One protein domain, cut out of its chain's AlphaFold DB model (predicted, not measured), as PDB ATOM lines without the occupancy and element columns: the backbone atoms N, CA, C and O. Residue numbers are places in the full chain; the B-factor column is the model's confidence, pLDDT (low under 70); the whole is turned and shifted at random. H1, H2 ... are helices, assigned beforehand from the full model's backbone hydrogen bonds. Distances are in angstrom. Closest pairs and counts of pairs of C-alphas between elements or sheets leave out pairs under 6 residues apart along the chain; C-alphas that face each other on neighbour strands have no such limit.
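This is residues 189 to 235 of the 355 residues of the protein "DDT domain-containing protein" of Onchocerca flexuosa (UniProt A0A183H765). One long helix, H1, runs along most of the length; beyond its last residue the chain turns through the short H2 and folds back, and H3 crosses the middle of H1 at a steep angle. H2 sits off by itself, touching neither other helix. The printed part has 47 residues with three named helices in the order H1, H2, H3, and no named strand: all helix. It is only just loose, close to compact, with a radius of gyration of the C-alphas of 11.6 A, and flat, spanning 35 by 20 by 11 A.

H1, residues 193 to 208, is 21.9 A long from C-alpha 193 at (-46.907, -35.640, -35.864) to C-alpha 208. H3, residues 226 to 234, is 12.5 A long and ends at C-alpha 234, (-33.324, -31.560, -42.038). H2 is residues 215 to 219.

H1 touches H3 with its residues 199 to 203 alone; the closest C-alphas, of Phe 203 and Phe 226, are 5.9 A apart. Their lines stand at a steep tilt of 60 degrees, opposite ways. H2 is apart from H1 and from H3. In H1, H2 and H3 every O i to N i+4 pair is within hydrogen-bond range.

The C-alphas farthest apart, of Leu 189 and Glu 217, are 35.5 A apart. The printed part has no cut. Both links, of 6 residues each, are short. Mean pLDDT of the printed part is 94.2, and no printed residue is under 70.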
ATOM      1  N   LEU A 189     -41.808 -43.091 -40.996       93.00
ATOM      2  CA  LEU A 189     -41.339 -43.515 -39.659       93.00
ATOM      3  C   LEU A 189     -40.361 -42.548 -38.971       93.00
ATOM      4  O   LEU A 189     -40.158 -42.629 -37.765       93.00
ATOM      5  N   TRP A 190     -39.694 -41.689 -39.740       93.44
ATOM      6  CA  TRP A 190     -38.733 -40.715 -39.228       93.44
ATOM      7  C   TRP A 190     -39.366 -39.373 -38.838       93.44
ATOM      8  O   TRP A 190     -38.648 -38.528 -38.307       93.44
ATOM      9  N   MET A 191     -40.645 -39.158 -39.154       94.06
ATOM     10  CA  MET A 191     -41.383 -37.913 -38.954       94.06
ATOM     11  C   MET A 191     -42.444 -38.131 -37.875       94.06
ATOM     12  O   MET A 191     -43.303 -38.997 -38.029       94.06
ATOM     13  N   SER A 192     -42.373 -37.358 -36.793       94.25
ATOM     14  CA  SER A 192     -43.445 -37.307 -35.798       94.25
ATOM     15  C   SER A 192     -44.602 -36.412 -36.262       94.25
ATOM     16  O   SER A 192     -44.443 -35.619 -37.194       94.25
ATOM     17  N   ASP A 193     -45.759 -36.522 -35.604       93.81
ATOM     18  CA  ASP A 193     -46.907 -35.640 -35.864       93.81
ATOM     19  C   ASP A 193     -46.549 -34.164 -35.599       93.81
ATOM     20  O   ASP A 193     -46.940 -33.291 -36.375       93.81
ATOM     21  N   ASP A 194     -45.741 -33.901 -34.564       94.38
ATOM     22  CA  ASP A 194     -45.248 -32.560 -34.228       94.38
ATOM     23  C   ASP A 194     -44.303 -32.026 -35.319       94.38
ATOM     24  O   ASP A 194     -44.508 -30.922 -35.819       94.38
ATOM     25  N   ASP A 195     -43.334 -32.835 -35.779       94.25
ATOM     26  CA  ASP A 195     -42.439 -32.447 -36.886       94.25
ATOM     27  C   ASP A 195     -43.239 -32.100 -38.149       94.25
ATOM     28  O   ASP A 195     -42.931 -31.143 -38.860       94.25
ATOM     29  N   PHE A 196     -44.264 -32.901 -38.460       95.50
ATOM     30  CA  PHE A 196     -45.130 -32.661 -39.609       95.50
ATOM     31  C   PHE A 196     -45.888 -31.340 -39.477       95.50
ATOM     32  O   PHE A 196     -45.941 -30.576 -40.445       95.50
ATOM     33  N   GLY A 197     -46.428 -31.061 -38.288       96.00
ATOM     34  CA  GLY A 197     -47.072 -29.793 -37.956       96.00
ATOM     35  C   GLY A 197     -46.136 -28.602 -38.148       96.00
ATOM     36  O   GLY A 197     -46.493 -27.654 -38.849       96.00
ATOM     37  N   ASP A 198     -44.910 -28.682 -37.631       96.12
ATOM     38  CA  ASP A 198     -43.899 -27.630 -37.777       96.12
ATOM     39  C   ASP A 198     -43.530 -27.391 -39.249       96.12
ATOM     40  O   ASP A 198     -43.462 -26.248 -39.715       96.12
ATOM     41  N   TYR A 199     -43.342 -28.460 -40.031       96.75
ATOM     42  CA  TYR A 199     -43.080 -28.331 -41.466       96.75
ATOM     43  C   TYR A 199     -44.260 -27.711 -42.213       96.75
ATOM     44  O   TYR A 199     -44.043 -26.926 -43.140       96.75
ATOM     45  N   LEU A 200     -45.495 -28.059 -41.841       96.81
ATOM     46  CA  LEU A 200     -46.693 -27.468 -42.431       96.81
ATOM     47  C   LEU A 200     -46.806 -25.988 -42.089       96.81
ATOM     48  O   LEU A 200     -47.106 -25.211 -42.986       96.81
ATOM     49  N   PHE A 201     -46.501 -25.593 -40.855       97.25
ATOM     50  CA  PHE A 201     -46.527 -24.195 -40.438       97.25
ATOM     51  C   PHE A 201     -45.536 -23.346 -41.244       97.25
ATOM     52  O   PHE A 201     -45.891 -22.305 -41.800       97.25
ATOM     53  N   ILE A 202     -44.297 -23.829 -41.393       96.88
ATOM     54  CA  ILE A 202     -43.288 -23.154 -42.217       96.88
ATOM     55  C   ILE A 202     -43.740 -23.115 -43.684       96.88
ATOM     56  O   ILE A 202     -43.615 -22.089 -44.352       96.88
ATOM     57  N   PHE A 203     -44.275 -24.218 -44.208       97.69
ATOM     58  CA  PHE A 203     -44.762 -24.281 -45.583       97.69
ATOM     59  C   PHE A 203     -45.919 -23.309 -45.837       97.69
ATOM     60  O   PHE A 203     -45.888 -22.582 -46.828       97.69
ATOM     61  N   GLU A 204     -46.903 -23.268 -44.942       97.56
ATOM     62  CA  GLU A 204     -48.041 -22.354 -44.992       97.56
ATOM     63  C   GLU A 204     -47.576 -20.900 -44.977       97.56
ATOM     64  O   GLU A 204     -48.053 -20.119 -45.794       97.56
ATOM     65  N   PHE A 205     -46.591 -20.542 -44.145       96.88
ATOM     66  CA  PHE A 205     -45.998 -19.204 -44.161       96.88
ATOM     67  C   PHE A 205     -45.491 -18.822 -45.563       96.88
ATOM     68  O   PHE A 205     -45.848 -17.768 -46.094       96.88
ATOM     69  N   PHE A 206     -44.712 -19.696 -46.212       96.69
ATOM     70  CA  PHE A 206     -44.201 -19.420 -47.560       96.69
ATOM     71  C   PHE A 206     -45.298 -19.363 -48.629       96.69
ATOM     72  O   PHE A 206     -45.124 -18.634 -49.603       96.69
ATOM     73  N   GLN A 207     -46.407 -20.096 -48.475       95.50
ATOM     74  CA  GLN A 207     -47.541 -19.990 -49.401       95.50
ATOM     75  C   GLN A 207     -48.332 -18.701 -49.186       95.50
ATOM     76  O   GLN A 207     -48.612 -17.981 -50.143       95.50
ATOM     77  N   SER A 208     -48.660 -18.392 -47.934       96.31
ATOM     78  CA  SER A 208     -49.486 -17.246 -47.556       96.31
ATOM     79  C   SER A 208     -48.816 -15.914 -47.881       96.31
ATOM     80  O   SER A 208     -49.493 -14.959 -48.250       96.31
ATOM     81  N   PHE A 209     -47.484 -15.852 -47.794       94.50
ATOM     82  CA  PHE A 209     -46.706 -14.639 -48.056       94.50
ATOM     83  C   PHE A 209     -45.895 -14.696 -49.357       94.50
ATOM     84  O   PHE A 209     -44.984 -13.891 -49.545       94.50
ATOM     85  N   ALA A 210     -46.228 -15.601 -50.285       94.00
ATOM     86  CA  ALA A 210     -45.474 -15.800 -51.526       94.00
ATOM     87  C   ALA A 210     -45.323 -14.523 -52.377       94.00
ATOM     88  O   ALA A 210     -44.298 -14.341 -53.030       94.00
ATOM     89  N   GLU A 211     -46.324 -13.638 -52.359       92.62
ATOM     90  CA  GLU A 211     -46.300 -12.362 -53.090       92.62
ATOM     91  C   GLU A 211     -45.424 -11.292 -52.423       92.62
ATOM     92  O   GLU A 211     -44.944 -10.386 -53.100       92.62
ATOM     93  N   LEU A 212     -45.222 -11.381 -51.104       91.88
ATOM     94  CA  LEU A 212     -44.440 -10.410 -50.332       91.88
ATOM     95  C   LEU A 212     -42.969 -10.807 -50.205       91.88
ATOM     96  O   LEU A 212     -42.136  -9.960 -49.895       91.88
ATOM     97  N   LEU A 213     -42.664 -12.092 -50.378       95.31
ATOM     98  CA  LEU A 213     -41.326 -12.642 -50.214       95.31
ATOM     99  C   LEU A 213     -40.553 -12.614 -51.548       95.31
ATOM    100  O   LEU A 213     -41.109 -12.981 -52.587       95.31
ATOM    101  N   PRO A 214     -39.242 -12.303 -51.548       94.94
ATOM    102  CA  PRO A 214     -38.398 -12.277 -52.750       94.94
ATOM    103  C   PRO A 214     -38.009 -13.689 -53.251       94.94
ATOM    104  O   PRO A 214     -36.859 -13.960 -53.604       94.94
ATOM    105  N   ILE A 215     -38.969 -14.623 -53.304       95.00
ATOM    106  CA  ILE A 215     -38.749 -16.038 -53.654       95.00
ATOM    107  C   ILE A 215     -38.200 -16.158 -55.080       95.00
ATOM    108  O   ILE A 215     -37.199 -16.836 -55.307       95.00
ATOM    109  N   ARG A 216     -38.817 -15.453 -56.040       93.88
ATOM    110  CA  ARG A 216     -38.412 -15.499 -57.453       93.88
ATOM    111  C   ARG A 216     -37.032 -14.899 -57.687       93.88
ATOM    112  O   ARG A 216     -36.309 -15.389 -58.547       93.88
ATOM    113  N   GLU A 217     -36.673 -13.859 -56.947       93.25
ATOM    114  CA  GLU A 217     -35.378 -13.191 -57.087       93.25
ATOM    115  C   GLU A 217     -34.232 -14.078 -56.608       93.25
ATOM    116  O   GLU A 217     -33.189 -14.129 -57.252       93.25
ATOM    117  N   ILE A 218     -34.445 -14.803 -55.507       91.31
ATOM    118  CA  ILE A 218     -33.410 -15.636 -54.890       91.31
ATOM    119  C   ILE A 218     -33.361 -17.031 -55.523       91.31
ATOM    120  O   ILE A 218     -32.278 -17.562 -55.753       91.31
ATOM    121  N   ARG A 219     -34.515 -17.636 -55.832       91.25
ATOM    122  CA  ARG A 219     -34.600 -19.036 -56.297       91.25
ATOM    123  C   ARG A 219     -34.886 -19.190 -57.788       91.25
ATOM    124  O   ARG A 219     -34.838 -20.301 -58.308       91.25
ATOM    125  N   GLY A 220     -35.273 -18.120 -58.480       90.06
ATOM    126  CA  GLY A 220     -35.748 -18.184 -59.867       90.06
ATOM    127  C   GLY A 220     -37.134 -18.827 -60.042       90.06
ATOM    128  O   GLY A 220     -37.662 -18.840 -61.154       90.06
ATOM    129  N   THR A 221     -37.751 -19.331 -58.968       91.25
ATOM    130  CA  THR A 221     -39.083 -19.955 -58.955       91.25
ATOM    131  C   THR A 221     -40.055 -19.145 -58.102       91.25
ATOM    132  O   THR A 221     -39.652 -18.436 -57.189       91.25
ATOM    133  N   SER A 222     -41.355 -19.226 -58.391       86.94
ATOM    134  CA  SER A 222     -42.384 -18.484 -57.644       86.94
ATOM    135  C   SER A 222     -42.950 -19.234 -56.439       86.94
ATOM    136  O   SER A 222     -43.689 -18.647 -55.659       86.94
ATOM    137  N   GLN A 223     -42.655 -20.527 -56.295       89.44
ATOM    138  CA  GLN A 223     -43.258 -21.379 -55.274       89.44
ATOM    139  C   GLN A 223     -42.196 -22.185 -54.539       89.44
ATOM    140  O   GLN A 223     -41.252 -22.697 -55.147       89.44
ATOM    141  N   VAL A 224     -42.410 -22.334 -53.233       94.81
ATOM    142  CA  VAL A 224     -41.694 -23.278 -52.376       94.81
ATOM    143  C   VAL A 224     -42.545 -24.537 -52.248       94.81
ATOM    144  O   VAL A 224     -43.753 -24.443 -52.062       94.81
ATOM    145  N   LYS A 225     -41.954 -25.724 -52.373       96.31
ATOM    146  CA  LYS A 225     -42.664 -27.004 -52.219       96.31
ATOM    147  C   LYS A 225     -42.500 -27.541 -50.800       96.31
ATOM    148  O   LYS A 225     -41.464 -27.345 -50.175       96.31
ATOM    149  N   PHE A 226     -43.467 -28.323 -50.328       96.31
ATOM    150  CA  PHE A 226     -43.407 -28.926 -48.991       96.31
ATOM    151  C   PHE A 226     -42.155 -29.796 -48.783       96.31
ATOM    152  O   PHE A 226     -41.470 -29.692 -47.770       96.31
ATOM    153  N   SER A 227     -41.775 -30.584 -49.793       94.88
ATOM    154  CA  SER A 227     -40.547 -31.388 -49.755       94.88
ATOM    155  C   SER A 227     -39.274 -30.547 -49.612       94.88
ATOM    156  O   SER A 227     -38.278 -31.028 -49.073       94.88
ATOM    157  N   GLU A 228     -39.284 -29.304 -50.101       95.12
ATOM    158  CA  GLU A 228     -38.147 -28.390 -49.984       95.12
ATOM    159  C   GLU A 228     -38.021 -27.850 -48.561       95.12
ATOM    160  O   GLU A 228     -36.901 -27.756 -48.072       95.12
ATOM    161  N   ILE A 229     -39.142 -27.584 -47.877       96.62
ATOM    162  CA  ILE A 229     -39.154 -27.215 -46.453       96.62
ATOM    163  C   ILE A 229     -38.552 -28.337 -45.611       96.62
ATOM    164  O   ILE A 229     -37.604 -28.105 -44.863       96.62
ATOM    165  N   ILE A 230     -39.029 -29.572 -45.799       95.12
ATOM    166  CA  ILE A 230     -38.481 -30.747 -45.108       95.12
ATOM    167  C   ILE A 230     -36.972 -30.857 -45.354       95.12
ATOM    168  O   ILE A 230     -36.193 -31.064 -44.424       95.12
ATOM    169  N   SER A 231     -36.555 -30.715 -46.614       93.50
ATOM    170  CA  SER A 231     -35.145 -30.825 -46.995       93.50
ATOM    171  C   SER A 231     -34.304 -29.700 -46.391       93.50
ATOM    172  O   SER A 231     -33.196 -29.960 -45.938       93.50
ATOM    173  N   ALA A 232     -34.823 -28.473 -46.338       94.19
ATOM    174  CA  ALA A 232     -34.147 -27.330 -45.740       94.19
ATOM    175  C   ALA A 232     -33.940 -27.514 -44.233       94.19
ATOM    176  O   ALA A 232     -32.823 -27.351 -43.757       94.19
ATOM    177  N   VAL A 233     -34.980 -27.906 -43.492       92.88
ATOM    178  CA  VAL A 233     -34.898 -28.044 -42.027       92.88
ATOM    179  C   VAL A 233     -34.029 -29.235 -41.615       92.88
ATOM    180  O   VAL A 233     -33.327 -29.181 -40.608       92.88
ATOM    181  N   ARG A 234     -34.054 -30.329 -42.386       91.06
ATOM    182  CA  ARG A 234     -33.324 -31.560 -42.038       91.06
ATOM    183  C   ARG A 234     -31.914 -31.636 -42.612       91.06
ATOM    184  O   ARG A 234     -31.128 -32.466 -42.144       91.06
ATOM    185  N   SER A 235     -31.591 -30.837 -43.630       87.31
ATOM    186  CA  SER A 235     -30.246 -30.835 -44.203       87.31
ATOM    187  C   SER A 235     -29.234 -30.267 -43.210       87.31
ATOM    188  O   SER A 235     -29.498 -29.302 -42.504       87.31
TER     189      SER A 235